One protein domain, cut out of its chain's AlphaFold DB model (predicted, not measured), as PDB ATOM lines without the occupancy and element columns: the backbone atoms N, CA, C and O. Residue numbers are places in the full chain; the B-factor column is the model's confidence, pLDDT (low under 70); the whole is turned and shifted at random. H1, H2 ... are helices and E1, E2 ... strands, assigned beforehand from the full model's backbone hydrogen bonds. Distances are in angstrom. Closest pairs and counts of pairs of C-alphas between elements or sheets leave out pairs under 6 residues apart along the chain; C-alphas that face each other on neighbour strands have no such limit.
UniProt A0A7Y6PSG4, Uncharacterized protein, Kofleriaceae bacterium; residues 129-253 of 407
ATOM      1  N   LEU A 129     192.585  81.792 175.862       45.81
ATOM      2  CA  LEU A 129     192.982  81.341 177.218       45.81
ATOM      3  C   LEU A 129     194.129  80.292 177.273       45.81
ATOM      4  O   LEU A 129     194.988  80.401 178.150       45.81
ATOM      5  N   PRO A 130     194.204  79.292 176.362       47.91
ATOM      6  CA  PRO A 130     195.243  78.258 176.416       47.91
ATOM      7  C   PRO A 130     196.681  78.786 176.304       47.91
ATOM      8  O   PRO A 130     197.593  78.177 176.852       47.91
ATOM      9  N   LYS A 131     196.905  79.941 175.659       47.09
ATOM     10  CA  LYS A 131     198.260  80.480 175.434       47.09
ATOM     11  C   LYS A 131     198.953  80.950 176.719       47.09
ATOM     12  O   LYS A 131     200.176  80.929 176.776       47.09
ATOM     13  N   VAL A 132     198.191  81.346 177.741       43.50
ATOM     14  CA  VAL A 132     198.733  81.805 179.039       43.50
ATOM     15  C   VAL A 132     199.098  80.631 179.945       43.50
ATOM     16  O   VAL A 132     200.005  80.732 180.765       43.50
ATOM     17  N   LEU A 133     198.393  79.510 179.788       48.66
ATOM     18  CA  LEU A 133     198.486  78.346 180.669       48.66
ATOM     19  C   LEU A 133     199.578  77.347 180.246       48.66
ATOM     20  O   LEU A 133     199.948  76.488 181.041       48.66
ATOM     21  N   GLU A 134     200.098  77.457 179.018       52.31
ATOM     22  CA  GLU A 134     201.132  76.565 178.466       52.31
ATOM     23  C   GLU A 134     202.573  77.090 178.612       52.31
ATOM     24  O   GLU A 134     203.519  76.358 178.317       52.31
ATOM     25  N   ALA A 135     202.777  78.331 179.071       50.47
ATOM     26  CA  ALA A 135     204.117  78.809 179.413       50.47
ATOM     27  C   ALA A 135     204.641  78.007 180.616       50.47
ATOM     28  O   ALA A 135     203.896  77.801 181.571       50.47
ATOM     29  N   ASP A 136     205.902  77.554 180.584       50.72
ATOM     30  CA  ASP A 136     206.565  76.882 181.710       50.72
ATOM     31  C   ASP A 136     206.383  77.723 182.990       50.72
ATOM     32  O   ASP A 136     207.092  78.698 183.242       50.72
ATOM     33  N   ALA A 137     205.382  77.360 183.799       53.94
ATOM     34  CA  ALA A 137     204.759  78.225 184.807       53.94
ATOM     35  C   ALA A 137     205.668  78.582 185.996       53.94
ATOM     36  O   ALA A 137     205.230  79.221 186.954       53.94
ATOM     37  N   ARG A 138     206.928  78.144 185.970       56.06
ATOM     38  CA  ARG A 138     207.875  78.284 187.076       56.06
ATOM     39  C   ARG A 138     208.605  79.622 187.088       56.06
ATOM     40  O   ARG A 138     209.044  80.021 188.161       56.06
ATOM     41  N   ASP A 139     208.663  80.326 185.957       69.62
ATOM     42  CA  ASP A 139     209.431  81.573 185.845       69.62
ATOM     43  C   ASP A 139     208.575  82.831 185.649       69.62
ATOM     44  O   ASP A 139     209.122  83.931 185.649       69.62
ATOM     45  N   VAL A 140     207.249  82.707 185.517       71.88
ATOM     46  CA  VAL A 140     206.344  83.856 185.341       71.88
ATOM     47  C   VAL A 140     206.186  84.621 186.657       71.88
ATOM     48  O   VAL A 140     205.670  84.092 187.641       71.88
ATOM     49  N   ILE A 141     206.597  85.890 186.650       72.12
ATOM     50  CA  ILE A 141     206.472  86.817 187.782       72.12
ATOM     51  C   ILE A 141     205.135  87.549 187.733       72.12
ATOM     52  O   ILE A 141     204.486  87.722 188.762       72.12
ATOM     53  N   ALA A 142     204.712  87.971 186.543       67.62
ATOM     54  CA  ALA A 142     203.479  88.723 186.371       67.62
ATOM     55  C   ALA A 142     202.914  88.579 184.962       67.62
ATOM     56  O   ALA A 142     203.667  88.473 184.003       67.62
ATOM     57  N   VAL A 143     201.593  88.643 184.822       63.84
ATOM     58  CA  VAL A 143     200.897  88.580 183.529       63.84
ATOM     59  C   VAL A 143     200.035  89.828 183.384       63.84
ATOM     60  O   VAL A 143     199.247  90.129 184.277       63.84
ATOM     61  N   MET A 144     200.187  90.550 182.272       63.16
ATOM     62  CA  MET A 144     199.305  91.662 181.900       63.16
ATOM     63  C   MET A 144     198.212  91.197 180.938       63.16
ATOM     64  O   MET A 144     197.059  91.561 181.110       63.16
ATOM     65  N   SER A 145     198.562  90.398 179.931       56.69
ATOM     66  CA  SER A 145     197.645  89.856 178.919       56.69
ATOM     67  C   SER A 145     198.226  88.580 178.301       56.69
ATOM     68  O   SER A 145     199.370  88.229 178.610       56.69
ATOM     69  N   PRO A 146     197.509  87.868 177.408       57.59
ATOM     70  CA  PRO A 146     198.012  86.624 176.836       57.59
ATOM     71  C   PRO A 146     199.176  86.836 175.878       57.59
ATOM     72  O   PRO A 146     199.861  85.891 175.509       57.59
ATOM     73  N   GLU A 147     199.385  88.080 175.461       65.31
ATOM     74  CA  GLU A 147     200.490  88.489 174.611       65.31
ATOM     75  C   GLU A 147     201.535  89.288 175.393       65.31
ATOM     76  O   GLU A 147     202.554  89.645 174.811       65.31
ATOM     77  N   ALA A 148     201.301  89.581 176.680       70.81
ATOM     78  CA  ALA A 148     202.185  90.395 177.498       70.81
ATOM     79  C   ALA A 148     202.343  89.868 178.936       70.81
ATOM     80  O   ALA A 148     201.459  90.045 179.776       70.81
ATOM     81  N   TRP A 149     203.493  89.286 179.260       75.38
ATOM     82  CA  TRP A 149     203.838  88.857 180.618       75.38
ATOM     83  C   TRP A 149     205.325  89.046 180.909       75.38
ATOM     84  O   TRP A 149     206.140  89.247 180.011       75.38
ATOM     85  N   ALA A 150     205.677  89.004 182.186       78.56
ATOM     86  CA  ALA A 150     207.040  89.079 182.670       78.56
ATOM     87  C   ALA A 150     207.447  87.757 183.320       78.56
ATOM     88  O   ALA A 150     206.733  87.197 184.155       78.56
ATOM     89  N   GLU A 151     208.624  87.292 182.940       84.62
ATOM     90  CA  GLU A 151     209.349  86.180 183.533       84.62
ATOM     91  C   GLU A 151     210.519  86.720 184.364       84.62
ATOM     92  O   GLU A 151     210.893  87.887 184.253       84.62
ATOM     93  N   SER A 152     211.152  85.867 185.166       85.38
ATOM     94  CA  SER A 152     212.285  86.248 186.019       85.38
ATOM     95  C   SER A 152     213.453  86.895 185.274       85.38
ATOM     96  O   SER A 152     214.154  87.728 185.845       85.38
ATOM     97  N   ASN A 153     213.650  86.561 184.001       89.56
ATOM     98  CA  ASN A 153     214.743  87.047 183.157       89.56
ATOM     99  C   ASN A 153     214.306  87.387 181.721       89.56
ATOM    100  O   ASN A 153     215.139  87.502 180.817       89.56
ATOM    101  N   ALA A 154     213.005  87.498 181.480       89.56
ATOM    102  CA  ALA A 154     212.462  87.808 180.169       89.56
ATOM    103  C   ALA A 154     211.137  88.558 180.303       89.56
ATOM    104  O   ALA A 154     210.491  88.542 181.344       89.56
ATOM    105  N   VAL A 155     210.716  89.206 179.232       87.25
ATOM    106  CA  VAL A 155     209.324  89.610 179.046       87.25
ATOM    107  C   VAL A 155     208.843  89.002 177.748       87.25
ATOM    108  O   VAL A 155     209.602  88.914 176.785       87.25
ATOM    109  N   VAL A 156     207.593  88.579 177.697       84.56
ATOM    110  CA  VAL A 156     206.934  88.297 176.429       84.56
ATOM    111  C   VAL A 156     205.983  89.430 176.170       84.56
ATOM    112  O   VAL A 156     205.208  89.759 177.053       84.56
ATOM    113  N   LEU A 157     206.091  90.064 175.009       83.38
ATOM    114  CA  LEU A 157     205.293  91.215 174.615       83.38
ATOM    115  C   LEU A 157     204.919  91.067 173.143       83.38
ATOM    116  O   LEU A 157     205.786  90.836 172.301       83.38
ATOM    117  N   TRP A 158     203.629  91.190 172.833       81.25
ATOM    118  CA  TRP A 158     203.078  91.098 171.478       81.25
ATOM    119  C   TRP A 158     203.567  89.852 170.718       81.25
ATOM    120  O   TRP A 158     203.974  89.916 169.557       81.25
ATOM    121  N   GLY A 159     203.590  88.709 171.414       77.31
ATOM    122  CA  GLY A 159     204.008  87.415 170.864       77.31
ATOM    123  C   GLY A 159     205.522  87.214 170.724       77.31
ATOM    124  O   GLY A 159     205.947  86.184 170.201       77.31
ATOM    125  N   GLN A 160     206.348  88.154 171.188       85.56
ATOM    126  CA  GLN A 160     207.807  88.044 171.155       85.56
ATOM    127  C   GLN A 160     208.379  87.923 172.564       85.56
ATOM    128  O   GLN A 160     208.113  88.765 173.417       85.56
ATOM    129  N   ARG A 161     209.215  86.906 172.795       90.06
ATOM    130  CA  ARG A 161     209.970  86.747 174.043       90.06
ATOM    131  C   ARG A 161     211.308  87.478 173.963       90.06
ATOM    132  O   ARG A 161     212.132  87.180 173.103       90.06
ATOM    133  N   ILE A 162     211.534  88.393 174.895       91.19
ATOM    134  CA  ILE A 162     212.699  89.270 174.985       91.19
ATOM    135  C   ILE A 162     213.426  88.961 176.289       91.19
ATOM    136  O   ILE A 162     212.873  89.154 177.368       91.19
ATOM    137  N   ALA A 163     214.672  88.501 176.203       92.69
ATOM    138  CA  ALA A 163     215.532  88.392 177.378       92.69
ATOM    139  C   ALA A 163     215.815  89.783 177.968       92.69
ATOM    140  O   ALA A 163     216.070  90.738 177.233       92.69
ATOM    141  N   THR A 164     215.784  89.887 179.291       92.38
ATOM    142  CA  THR A 164     215.992  91.135 180.029       92.38
ATOM    143  C   THR A 164     216.818  90.881 181.289       92.38
ATOM    144  O   THR A 164     216.997  89.741 181.720       92.38
ATOM    145  N   ASP A 165     217.316  91.952 181.899       93.00
ATOM    146  CA  ASP A 165     217.818  91.921 183.273       93.00
ATOM    147  C   ASP A 165     216.752  91.367 184.235       93.00
ATOM    148  O   ASP A 165     215.559  91.490 183.924       93.00
ATOM    149  N   PRO A 166     217.139  90.823 185.406       92.50
ATOM    150  CA  PRO A 166     216.198  90.227 186.345       92.50
ATOM    151  C   PRO A 166     214.987  91.119 186.614       92.50
ATOM    152  O   PRO A 166     215.136  92.270 187.038       92.50
ATOM    153  N   VAL A 167     213.793  90.590 186.357       83.12
ATOM    154  CA  VAL A 167     212.539  91.262 186.690       83.12
ATOM    155  C   VAL A 167     212.285  91.050 188.178       83.12
ATOM    156  O   VAL A 167     212.310  89.927 188.672       83.12
ATOM    157  N   VAL A 168     212.082  92.144 188.904       85.50
ATOM    158  CA  VAL A 168     211.766  92.139 190.338       85.50
ATOM    159  C   VAL A 168     210.249  92.158 190.545       85.50
ATOM    160  O   VAL A 168     209.752  91.522 191.467       85.50
ATOM    161  N   ASP A 169     209.522  92.846 189.661       80.50
ATOM    162  CA  ASP A 169     208.055  92.911 189.618       80.50
ATOM    163  C   ASP A 169     207.584  93.378 188.213       80.50
ATOM    164  O   ASP A 169     208.353  93.976 187.458       80.50
ATOM    165  N   GLY A 170     206.327  93.135 187.833       65.81
ATOM    166  CA  GLY A 170     205.735  93.542 186.541       65.81
ATOM    167  C   GLY A 170     204.215  93.296 186.501       65.81
ATOM    168  O   GLY A 170     203.625  92.960 187.518       65.81
ATOM    169  N   ILE A 171     203.483  93.393 185.387       57.84
ATOM    170  CA  ILE A 171     203.454  94.513 184.450       57.84
ATOM    171  C   ILE A 171     202.250  95.399 184.801       57.84
ATOM    172  O   ILE A 171     201.175  94.894 185.122       57.84
ATOM    173  N   ASP A 172     202.441  96.714 184.718       57.25
ATOM    174  CA  ASP A 172     201.421  97.734 184.960       57.25
ATOM    175  C   ASP A 172     201.166  98.559 183.694       57.25
ATOM    176  O   ASP A 172     202.114  99.146 183.162       57.25
ATOM    177  N   ARG A 173     199.913  98.631 183.234       49.34
ATOM    178  CA  ARG A 173     199.483  99.509 182.143       49.34
ATOM    179  C   ARG A 173     198.374 100.413 182.662       49.34
ATOM    180  O   ARG A 173     197.331  99.938 183.091       49.34
ATOM    181  N   GLU A 174     198.635 101.713 182.618       51.19
ATOM    182  CA  GLU A 174     197.647 102.742 182.919       51.19
ATOM    183  C   GLU A 174     197.206 103.435 181.632       51.19
ATOM    184  O   GLU A 174     197.994 103.625 180.699       51.19
ATOM    185  N   SER A 175     195.948 103.861 181.617       46.59
ATOM    186  CA  SER A 175     195.434 104.870 180.702       46.59
ATOM    187  C   SER A 175     196.104 106.222 180.979       46.59
ATOM    188  O   SER A 175     195.843 106.854 181.999       46.59
ATOM    189  N   GLY A 176     196.965 106.699 180.081       55.03
ATOM    190  CA  GLY A 176     197.625 107.992 180.257       55.03
ATOM    191  C   GLY A 176     198.869 108.173 179.388       55.03
ATOM    192  O   GLY A 176     199.157 107.348 178.521       55.03
ATOM    193  N   PRO A 177     199.649 109.242 179.609       48.31
ATOM    194  CA  PRO A 177     200.863 109.517 178.838       48.31
ATOM    195  C   PRO A 177     201.995 108.478 179.025       48.31
ATOM    196  O   PRO A 177     202.963 108.511 178.264       48.31
ATOM    197  N   LEU A 178     201.873 107.540 179.983       56.03
ATOM    198  CA  LEU A 178     202.743 106.354 180.149       56.03
ATOM    199  C   LEU A 178     202.134 105.048 179.615       56.03
ATOM    200  O   LEU A 178     202.592 103.977 180.010       56.03
ATOM    201  N   ALA A 179     201.116 105.103 178.754       64.75
ATOM    202  CA  ALA A 179     200.470 103.900 178.239       64.75
ATOM    203  C   ALA A 179     201.495 102.924 177.624       64.75
ATOM    204  O   ALA A 179     202.197 103.245 176.660       64.75
ATOM    205  N   GLY A 180     201.589 101.733 178.212       70.69
ATOM    206  CA  GLY A 180     202.464 100.655 177.767       70.69
ATOM    207  C   GLY A 180     202.788  99.657 178.885       70.69
ATOM    208  O   GLY A 180     202.625  99.979 180.063       70.69
ATOM    209  N   PRO A 181     203.249  98.443 178.536       79.94
ATOM    210  CA  PRO A 181     203.735  97.478 179.514       79.94
ATOM    211  C   PRO A 181     204.953  98.034 180.265       79.94
ATOM    212  O   PRO A 181     205.862  98.588 179.644       79.94
ATOM    213  N   ARG A 182     205.017  97.854 181.587       84.69
ATOM    214  CA  ARG A 182     206.162  98.265 182.414       84.69
ATOM    215  C   ARG A 182     206.660  97.168 183.325       84.69
ATOM    216  O   ARG A 182     205.853  96.505 183.956       84.69
ATOM    217  N   THR A 183     207.968  97.038 183.479       89.69
ATOM    218  CA  THR A 183     208.582  96.110 184.438       89.69
ATOM    219  C   THR A 183     209.506  96.845 185.398       89.69
ATOM    220  O   THR A 183     210.067  97.883 185.054       89.69
ATOM    221  N   LEU A 184     209.660  96.316 186.611       90.94
ATOM    222  CA  LEU A 184     210.759  96.670 187.501       90.94
ATOM    223  C   LEU A 184     211.899  95.700 187.246       90.94
ATOM    224  O   LEU A 184     211.746  94.496 187.445       90.94
ATOM    225  N   ASN A 185     213.042  96.219 186.818       94.06
ATOM    226  CA  ASN A 185     214.225  95.419 186.537       94.06
ATOM    227  C   ASN A 185     215.364  95.809 187.472       94.06
ATOM    228  O   ASN A 185     215.514  96.971 187.855       94.06
ATOM    229  N   ARG A 186     216.196  94.827 187.808       94.88
ATOM    230  CA  ARG A 186     217.466  95.042 188.496       94.88
ATOM    231  C   ARG A 186     218.596  95.021 187.482       94.88
ATOM    232  O   ARG A 186     218.926  93.961 186.967       94.88
ATOM    233  N   THR A 187     219.207  96.169 187.241       95.25
ATOM    234  CA  THR A 187     220.366  96.320 186.358       95.25
ATOM    235  C   THR A 187     221.653  96.443 187.177       95.25
ATOM    236  O   THR A 187     221.630  96.453 188.411       95.25
ATOM    237  N   ALA A 188     222.797  96.553 186.497       93.75
ATOM    238  CA  ALA A 188     224.073  96.849 187.149       93.75
ATOM    239  C   ALA A 188     224.094  98.235 187.828       93.75
ATOM    240  O   ALA A 188     224.819  98.422 188.803       93.75
ATOM    241  N   ASP A 189     223.285  99.179 187.338       93.62
ATOM    242  CA  ASP A 189     223.240 100.564 187.819       93.62
ATOM    243  C   ASP A 189     222.194 100.786 188.925       93.62
ATOM    244  O   ASP A 189     222.172 101.847 189.553       93.62
ATOM    245  N   GLY A 190     221.342  99.792 189.199       95.31
ATOM    246  CA  GLY A 190     220.320  99.834 190.241       95.31
ATOM    247  C   GLY A 190     218.974  99.276 189.783       95.31
ATOM    248  O   GLY A 190     218.883  98.453 188.875       95.31
ATOM    249  N   LEU A 191     217.906  99.714 190.442       96.31
ATOM    250  CA  LEU A 191     216.533  99.400 190.071       96.31
ATOM    251  C   LEU A 191     216.037 100.393 189.020       96.31
ATOM    252  O   LEU A 191     216.216 101.606 189.168       96.31
ATOM    253  N   VAL A 192     215.380  99.885 187.980       95.50
ATOM    254  CA  VAL A 192     214.779 100.699 186.919       95.50
ATOM    255  C   VAL A 192     213.312 100.334 186.725       95.50
ATOM    256  O   VAL A 192     212.945  99.160 186.799       95.50
ATOM    257  N   VAL A 193     212.478 101.334 186.434       92.69
ATOM    258  CA  VAL A 193     211.211 101.099 185.728       92.69
ATOM    259  C   VAL A 193     211.533 101.083 184.244       92.69
ATOM    260  O   VAL A 193     212.007 102.083 183.710       92.69
ATOM    261  N   ARG A 194     211.249  99.969 183.582       92.38
ATOM    262  CA  ARG A 194     211.402  99.803 182.140       92.38
ATOM    263  C   ARG A 194     210.038  99.922 181.476       92.38
ATOM    264  O   ARG A 194     209.172  99.082 181.710       92.38
ATOM    265  N   LEU A 195     209.838 100.960 180.665       89.00
ATOM    266  CA  LEU A 195     208.642 101.142 179.836       89.00
ATOM    267  C   LEU A 195     208.876 100.537 178.455       89.00
ATOM    268  O   LEU A 195     209.752 100.995 177.723       89.00
ATOM    269  N   TRP A 196     208.068  99.551 178.087       89.19
ATOM    270  CA  TRP A 196     208.163  98.848 176.814       89.19
ATOM    271  C   TRP A 196     207.291  99.498 175.741       89.19
ATOM    272  O   TRP A 196     206.180  99.960 176.007       89.19
ATOM    273  N   ARG A 197     207.790  99.525 174.502       87.00
ATOM    274  CA  ARG A 197     207.131 100.154 173.353       87.00
ATOM    275  C   ARG A 197     207.237  99.303 172.107       87.00
ATOM    276  O   ARG A 197     208.269  98.685 171.867       87.00
ATOM    277  N   ASN A 198     206.201  99.362 171.284       84.31
ATOM    278  CA  ASN A 198     206.248  98.911 169.901       84.31
ATOM    279  C   ASN A 198     206.415 100.148 169.010       84.31
ATOM    280  O   ASN A 198     205.639 101.095 169.126       84.31
ATOM    281  N   ASP A 199     207.428 100.163 168.147       83.81
ATOM    282  CA  ASP A 199     207.715 101.292 167.249       83.81
ATOM    283  C   ASP A 199     206.733 101.420 166.065       83.81
ATOM    284  O   ASP A 199     206.904 102.282 165.204       83.81
ATOM    285  N   GLY A 200     205.712 100.558 166.003       80.25
ATOM    286  CA  GLY A 200     204.732 100.493 164.920       80.25
ATOM    287  C   GLY A 200     205.180  99.637 163.732       80.25
ATOM    288  O   GLY A 200     204.344  99.269 162.910       80.25
ATOM    289  N   ASN A 201     206.458  99.249 163.670       86.94
ATOM    290  CA  ASN A 201     206.995  98.289 162.701       86.94
ATOM    291  C   ASN A 201     207.145  96.882 163.303       86.94
ATOM    292  O   ASN A 201     207.692  95.988 162.656       86.94
ATOM    293  N   GLY A 202     206.676  96.677 164.537       83.38
ATOM    294  CA  GLY A 202     206.817  95.418 165.262       83.38
ATOM    295  C   GLY A 202     208.146  95.274 166.003       83.38
ATOM    296  O   GLY A 202     208.384  94.213 166.584       83.38
ATOM    297  N   THR A 203     208.999  96.308 166.016       88.94
ATOM    298  CA  THR A 203     210.212  96.308 166.837       88.94
ATOM    299  C   THR A 203     209.850  96.704 168.256       88.94
ATOM    300  O   THR A 203     209.253  97.759 168.497       88.94
ATOM    301  N   ILE A 204     210.262  95.877 169.211       90.12
ATOM    302  CA  ILE A 204     210.052  96.154 170.623       90.12
ATOM    303  C   ILE A 204     211.272  96.886 171.170       90.12
ATOM    304  O   ILE A 204     212.406  96.423 171.062       90.12
ATOM    305  N   THR A 205     211.025  98.052 171.749       91.50
ATOM    306  CA  THR A 205     212.025  98.921 172.371       91.50
ATOM    307  C   THR A 205     211.633  99.194 173.817       91.50
ATOM    308  O   THR A 205     210.532  98.844 174.251       91.50
ATOM    309  N   HIS A 206     212.530  99.809 174.582       92.25
ATOM    310  CA  HIS A 206     212.219 100.231 175.937       92.25
ATOM    311  C   HIS A 206     212.917 101.533 176.319       92.25
ATOM    312  O   HIS A 206     213.892 101.944 175.687       92.25
ATOM    313  N   VAL A 207     212.399 102.168 177.367       91.50
ATOM    314  CA  VAL A 207     213.007 103.318 178.034       91.50
ATOM    315  C   VAL A 207     213.116 103.008 179.520       91.50
ATOM    316  O   VAL A 207     212.116 102.651 180.143       91.50
ATOM    317  N   ASP A 208     214.318 103.165 180.066       94.00
ATOM    318  CA  ASP A 208     214.596 102.928 181.479       94.00
ATOM    319  C   ASP A 208     214.581 104.231 182.271       94.00
ATOM    320  O   ASP A 208     215.241 105.212 181.918       94.00
ATOM    321  N   THR A 209     213.876 104.201 183.394       93.75
ATOM    322  CA  THR A 209     213.884 105.253 184.406       93.75
ATOM    323  C   THR A 209     214.580 104.724 185.647       93.75
ATOM    324  O   THR A 209     214.060 103.835 186.324       93.75
ATOM    325  N   LEU A 210     215.755 105.276 185.960       95.31
ATOM    326  CA  LEU A 210     216.516 104.892 187.145       95.31
ATOM    327  C   LEU A 210     215.782 105.315 188.419       95.31
ATOM    328  O   LEU A 210     215.521 106.498 188.648       95.31
ATOM    329  N   LEU A 211     215.495 104.340 189.275       94.62
ATOM    330  CA  LEU A 211     214.855 104.555 190.569       94.62
ATOM    331  C   LEU A 211     215.868 104.642 191.710       94.62
ATOM    332  O   LEU A 211     215.539 105.148 192.781       94.62
ATOM    333  N   GLY A 212     217.104 104.213 191.472       93.56
ATOM    334  CA  GLY A 212     218.190 104.240 192.446       93.56
ATOM    335  C   GLY A 212     218.593 102.842 192.899       93.56
ATOM    336  O   GLY A 212     218.311 101.848 192.236       93.56
ATOM    337  N   GLN A 213     219.313 102.782 194.014       93.88
ATOM    338  CA  GLN A 213     219.726 101.521 194.625       93.88
ATOM    339  C   GLN A 213     218.585 100.950 195.467       93.88
ATOM    340  O   GLN A 213     217.767 101.704 195.980       93.88
ATOM    341  N   GLY A 214     218.558  99.628 195.620       91.12
ATOM    342  CA  GLY A 214     217.657  98.978 196.562       91.12
ATOM    343  C   GLY A 214     217.692  97.461 196.478       91.12
ATOM    344  O   GLY A 214     218.171  96.883 195.491       91.12
ATOM    345  N   THR A 215     217.213  96.798 197.523       88.69
ATOM    346  CA  THR A 215     217.196  95.334 197.609       88.69
ATOM    347  C   THR A 215     215.846  94.750 197.237       88.69
ATOM    348  O   THR A 215     215.813  93.750 196.519       88.69
ATOM    349  N   THR A 216     214.752  95.405 197.599       88.94
ATOM    350  CA  THR A 216     213.389  95.033 197.229       88.94
ATOM    351  C   THR A 216     212.742  96.171 196.450       88.94
ATOM    352  O   THR A 216     213.071  97.343 196.621       88.94
ATOM    353  N   ALA A 217     211.855  95.822 195.522       90.62
ATOM    354  CA  ALA A 217     211.064  96.801 194.797       90.62
ATOM    355  C   ALA A 217     209.738  96.179 194.390       90.62
ATOM    356  O   ALA A 217     209.707  95.029 193.953       90.62
ATOM    357  N   ARG A 218     208.653  96.936 194.509       87.62
ATOM    358  CA  ARG A 218     207.337  96.512 194.028       87.62
ATOM    359  C   ARG A 218     206.515  97.701 193.579       87.62
ATOM    360  O   ARG A 218     206.571  98.775 194.181       87.62
ATOM    361  N   PHE A 219     205.717  97.495 192.548       85.62
ATOM    362  CA  PHE A 219     204.674  98.438 192.194       85.62
ATOM    363  C   PHE A 219     203.557  98.396 193.236       85.62
ATOM    364  O   PHE A 219     203.124  97.334 193.682       85.62
ATOM    365  N   VAL A 220     203.060  99.577 193.583       81.38
ATOM    366  CA  VAL A 220     201.894  99.759 194.456       81.38
ATOM    367  C   VAL A 220     200.670 100.227 193.667       81.38
ATOM    368  O   VAL A 220     199.554 100.162 194.162       81.38
ATOM    369  N   GLY A 221     200.886 100.623 192.416       75.75
ATOM    370  CA  GLY A 221     199.929 101.007 191.387       75.75
ATOM    371  C   GLY A 221     200.722 101.478 190.168       75.75
ATOM    372  O   GLY A 221     201.947 101.305 190.133       75.75
ATOM    373  N   SER A 222     200.068 102.135 189.212       72.38
ATOM    374  CA  SER A 222     200.747 102.563 187.988       72.38
ATOM    375  C   SER A 222     201.894 103.529 188.232       72.38
ATOM    376  O   SER A 222     202.952 103.433 187.622       72.38
ATOM    377  N   GLU A 223     201.687 104.492 189.107       81.56
ATOM    378  CA  GLU A 223     202.554 105.646 189.271       81.56
ATOM    379  C   GLU A 223     203.209 105.608 190.642       81.56
ATOM    380  O   GLU A 223     203.562 106.639 191.207       81.56
ATOM    381  N   SER A 224     203.318 104.426 191.243       88.00
ATOM    382  CA  SER A 224     203.821 104.288 192.602       88.00
ATOM    383  C   SER A 224     204.654 103.035 192.757       88.00
ATOM    384  O   SER A 224     204.202 101.929 192.462       88.00
ATOM    385  N   VAL A 225     205.871 103.214 193.253       91.31
ATOM    386  CA  VAL A 225     206.822 102.133 193.512       91.31
ATOM    387  C   VAL A 225     207.313 102.270 194.939       91.31
ATOM    388  O   VAL A 225     207.660 103.365 195.369       91.31
ATOM    389  N   VAL A 226     207.365 101.161 195.663       93.19
ATOM    390  CA  VAL A 226     208.097 101.086 196.927       93.19
ATOM    391  C   VAL A 226     209.428 100.406 196.665       93.19
ATOM    392  O   VAL A 226     209.456  99.367 196.002       93.19
ATOM    393  N   ILE A 227     210.506 100.998 197.174       94.88
ATOM    394  CA  ILE A 227     211.866 100.459 197.143       94.88
ATOM    395  C   ILE A 227     212.373 100.455 198.571       94.88
ATOM    396  O   ILE A 227     212.532 101.532 199.136       94.88
ATOM    397  N   ASP A 228     212.608  99.272 199.138       94.38
ATOM    398  CA  ASP A 228     212.970  99.105 200.546       94.38
ATOM    399  C   ASP A 228     212.069  99.980 201.462       94.38
ATOM    400  O   ASP A 228     210.877  99.705 201.611       94.38
ATOM    401  N   ASP A 229     212.597 101.070 202.027       94.31
ATOM    402  CA  ASP A 229     211.919 102.017 202.916       94.31
ATOM    403  C   ASP A 229     211.566 103.373 202.271       94.31
ATOM    404  O   ASP A 229     211.319 104.353 202.977       94.31
ATOM    405  N   GLU A 230     211.503 103.455 200.943       96.06
ATOM    406  CA  GLU A 230     211.093 104.647 200.200       96.06
ATOM    407  C   GLU A 230     209.843 104.388 199.345       96.06
ATOM    408  O   GLU A 230     209.748 103.395 198.623       96.06
ATOM    409  N   LEU A 231     208.899 105.335 199.356       95.50
ATOM    410  CA  LEU A 231     207.799 105.407 198.391       95.50
ATOM    411  C   LEU A 231     208.126 106.443 197.312       95.50
ATOM    412  O   LEU A 231     208.377 107.614 197.604       95.50
ATOM    413  N   LEU A 232     208.070 106.024 196.054       95.00
ATOM    414  CA  LEU A 232     208.287 106.856 194.883       95.00
ATOM    415  C   LEU A 232     206.962 107.055 194.157       95.00
ATOM    416  O   LEU A 232     206.286 106.077 193.842       95.00
ATOM    417  N   PHE A 233     206.643 108.305 193.823       92.19
ATOM    418  CA  PHE A 233     205.613 108.606 192.831       92.19
ATOM    419  C   PHE A 233     206.266 108.905 191.488       92.19
ATOM    420  O   PHE A 233     207.191 109.722 191.392       92.19
ATOM    421  N   LEU A 234     205.784 108.218 190.461       89.25
ATOM    422  CA  LEU A 234     206.236 108.365 189.090       89.25
ATOM    423  C   LEU A 234     205.339 109.357 188.353       89.25
ATOM    424  O   LEU A 234     204.149 109.465 188.630       89.25
ATOM    425  N   GLY A 235     205.919 110.045 187.382       87.25
ATOM    426  CA  GLY A 235     205.196 110.890 186.445       87.25
ATOM    427  C   GLY A 235     205.796 110.829 185.060       87.25
ATOM    428  O   GLY A 235     206.547 109.904 184.744       87.25
ATOM    429  N   VAL A 236     205.466 111.818 184.231       85.12
ATOM    430  CA  VAL A 236     205.885 111.851 182.824       85.12
ATOM    431  C   VAL A 236     206.500 113.181 182.471       85.12
ATOM    432  O   VAL A 236     205.888 114.224 182.681       85.12
ATOM    433  N   ASP A 237     207.652 113.122 181.820       84.50
ATOM    434  CA  ASP A 237     208.222 114.259 181.113       84.50
ATOM    435  C   ASP A 237     208.570 113.846 179.681       84.50
ATOM    436  O   ASP A 237     209.283 112.869 179.459       84.50
ATOM    437  N   ASN A 238     208.011 114.551 178.694       81.94
ATOM    438  CA  ASN A 238     208.203 114.282 177.260       81.94
ATOM    439  C   ASN A 238     208.003 112.806 176.854       81.94
ATOM    440  O   ASN A 238     208.718 112.263 176.013       81.94
ATOM    441  N   GLY A 239     207.016 112.145 177.463       74.56
ATOM    442  CA  GLY A 239     206.724 110.735 177.213       74.56
ATOM    443  C   GLY A 239     207.741 109.774 177.832       74.56
ATOM    444  O   GLY A 239     207.791 108.622 177.423       74.56
ATOM    445  N   VAL A 240     208.565 110.196 178.784       77.75
ATOM    446  CA  VAL A 240     209.462 109.319 179.545       77.75
ATOM    447  C   VAL A 240     209.019 109.320 181.000       77.75
ATOM    448  O   VAL A 240     208.662 110.368 181.539       77.75
ATOM    449  N   ALA A 241     209.018 108.146 181.635       83.62
ATOM    450  CA  ALA A 241     208.723 108.065 183.055       83.62
ATOM    451  C   ALA A 241     209.824 108.782 183.854       83.62
ATOM    452  O   ALA A 241     211.015 108.614 183.590       83.62
ATOM    453  N   ILE A 242     209.430 109.577 184.839       90.12
ATOM    454  CA  ILE A 242     210.345 110.263 185.754       90.12
ATOM    455  C   ILE A 242     209.935 109.995 187.196       90.12
ATOM    456  O   ILE A 242     208.769 109.728 187.480       90.12
ATOM    457  N   VAL A 243     210.890 110.088 188.120       93.19
ATOM    458  CA  VAL A 243     210.581 110.110 189.553       93.19
ATOM    459  C   VAL A 243     210.194 111.538 189.921       93.19
ATOM    460  O   VAL A 243     211.052 112.417 189.964       93.19
ATOM    461  N   GLU A 244     208.910 111.779 190.171       92.19
ATOM    462  CA  GLU A 244     208.426 113.106 190.564       92.19
ATOM    463  C   GLU A 244     208.700 113.392 192.035       92.19
ATOM    464  O   GLU A 244     209.072 114.508 192.399       92.19
ATOM    465  N   ARG A 245     208.479 112.392 192.896       92.81
ATOM    466  CA  ARG A 245     208.610 112.540 194.347       92.81
ATOM    467  C   ARG A 245     209.130 111.271 194.994       92.81
ATOM    468  O   ARG A 245     208.866 110.168 194.522       92.81
ATOM    469  N   ARG A 246     209.822 111.467 196.115       94.88
ATOM    470  CA  ARG A 246     210.288 110.422 197.026       94.88
ATOM    471  C   ARG A 246     209.823 110.747 198.435       94.88
ATOM    472  O   ARG A 246     209.928 111.897 198.863       94.88
ATOM    473  N   PHE A 247     209.341 109.739 199.140       94.38
ATOM    474  CA  PHE A 247     208.943 109.829 200.532       94.38
ATOM    475  C   PHE A 247     209.710 108.772 201.329       94.38
ATOM    476  O   PHE A 247     209.462 107.584 201.120       94.38
ATOM    477  N   PRO A 248     210.619 109.172 202.239       93.69
ATOM    478  CA  PRO A 248     211.219 108.228 203.167       93.69
ATOM    479  C   PRO A 248     210.143 107.742 204.139       93.69
ATOM    480  O   PRO A 248     209.404 108.543 204.719       93.69
ATOM    481  N   LEU A 249     210.049 106.428 204.307       91.56
ATOM    482  CA  LEU A 249     209.039 105.772 205.132       91.56
ATOM    483  C   LEU A 249     209.581 105.472 206.541       91.56
ATOM    484  O   LEU A 249     208.821 105.386 207.502       91.56
ATOM    485  N   GLY A 250     210.907 105.373 206.696       87.50
ATOM    486  CA  GLY A 250     211.560 105.042 207.971       87.50
ATOM    487  C   GLY A 250     211.536 103.547 208.311       87.50
ATOM    488  O   GLY A 250     211.906 103.161 209.420       87.50
ATOM    489  N   GLY A 251     211.094 102.717 207.367       89.75
ATOM    490  CA  GLY A 251     211.125 101.261 207.402       89.75
ATOM    491  C   GLY A 251     210.416 100.682 206.177       89.75
ATOM    492  O   GLY A 251     209.563 101.344 205.584       89.75
ATOM    493  N   GLU A 252     210.766  99.451 205.803       91.81
ATOM    494  CA  GLU A 252     210.094  98.750 204.706       91.81
ATOM    495  C   GLU A 252     208.632  98.462 205.090       91.81
ATOM    496  O   GLU A 252     208.373  97.897 206.162       91.81
ATOM    497  N   PRO A 253     207.649  98.863 204.267       91.94
ATOM    498  CA  PRO A 253     206.253  98.595 204.564       91.94
ATOM    499  C   PRO A 253     205.960  97.103 204.398       91.94
ATOM    500  O   PRO A 253     206.305  96.495 203.381       91.94
TER     501      PRO A 253
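What this domain is: This is residues 129 to 253 of the 407 residues of an uncharacterized protein of Kofleriaceae bacterium (UniProt A0A7Y6PSG4). Three small sheets of four strands each are stacked one after the other, with the strongly twisted sheet E5 to E8 between the sheet E1 to E4 and the sheet E9 to E12. The sheets are only partly face to face, the short helix H1 lies out at the end beyond the first sheet, and the long link of residues 170 to 181 has no named element. The printed part has 125 residues with one named helix and twelve named strands, in the order H1 and then E1 to E12; each sheet is antiparallel and runs in chain order, E1 E2 E3 E4, E5 E6 E7 E8 and E9 E10 E11 E12. The class is mostly strand, and the whole is compact, with a radius of gyration of the C-alphas of 14.4 A and spans of 44 by 34 by 26 A.

How they stand to each other: H1, residues 130 to 133, is joined by a short link to E1, residues 140 to 145. E2, residues 148 to 151, E3, residues 154 to 157, and E4, residues 160 to 163, complete a meander, each strand the antiparallel neighbour of the one before. H1 is only just not on this sheet, with 4 pairs of C-alphas within 10 A. H1 is too short for any O i to N i+4 pair; its one O i to N i+3 pair is within hydrogen-bond range. In the hairpin of E1 and E2, N 144 and O 148 are 2.8 A apart, within hydrogen-bond range; in that of E2 and E3, N 149 and O 156 are 2.8 A apart. A tight link leads to E5, residues 167 to 169, which is apart from E4. With E6, residues 182 to 187, E7, residues 190 to 198, and E8, residues 204 to 212, it makes a second meander. N 168 of E5 and O 184 of E6 are 2.8 A apart, within hydrogen-bond range, and N 195 of E7 and O 207 of E8 are 2.9 A apart, also within hydrogen-bond range. This sheet is face to face with the first, their best planes 19 degrees apart; the closest C-alphas of E1 and E5 are those of Ile 141 and Asp 169, 6.6 A apart. E9, residues 217 to 221, E10, residues 224 to 227, E11, residues 230 to 237, and E12, residues 240 to 248, make the third meander, also strongly twisted. N 235 and O 242 of E11 and E12 are 2.9 A apart, within hydrogen-bond range. The second and third sheets are face to face, 10.7 A centre to centre in the parts that face each other, and with the first they form a stack of sheets, face to face in turn. The closest C-alphas of E5 and E9 are those of Asp 169 and Arg 218, 5.7 A apart, and those of E8 and E12 are Thr 209 and Ala 241, 6.0 A apart. E1 and E12 are apart.

Where its parts are: H1, residues 130 to 133, begins at C-alpha 130, (195.243, 78.258, 176.416). E1 spans 12.4 A and E6 14.9 A from first to last C-alpha. E7 and E8 span 24.8 A and 24.7 A; E7 begins at C-alpha 190, (220.320, 99.834, 190.241). E11 spans 21.6 A and E12 23.7 A, and E12 ends at C-alpha 248, (211.219, 108.228, 203.167). The shorter strands E2, E3, E4, E5, E9 and E10 have three to five residues each.

The domain as a whole: The two C-alphas farthest apart are those of Asn 201 and Gly 250, 46.0 A. The printed part has no cut. The link from E5 to E6, residues 170 to 181, is long. The mean pLDDT of the printed part is 81.0, and residues 129 to 139, 142 to 147 and 170 to 179 are under 70.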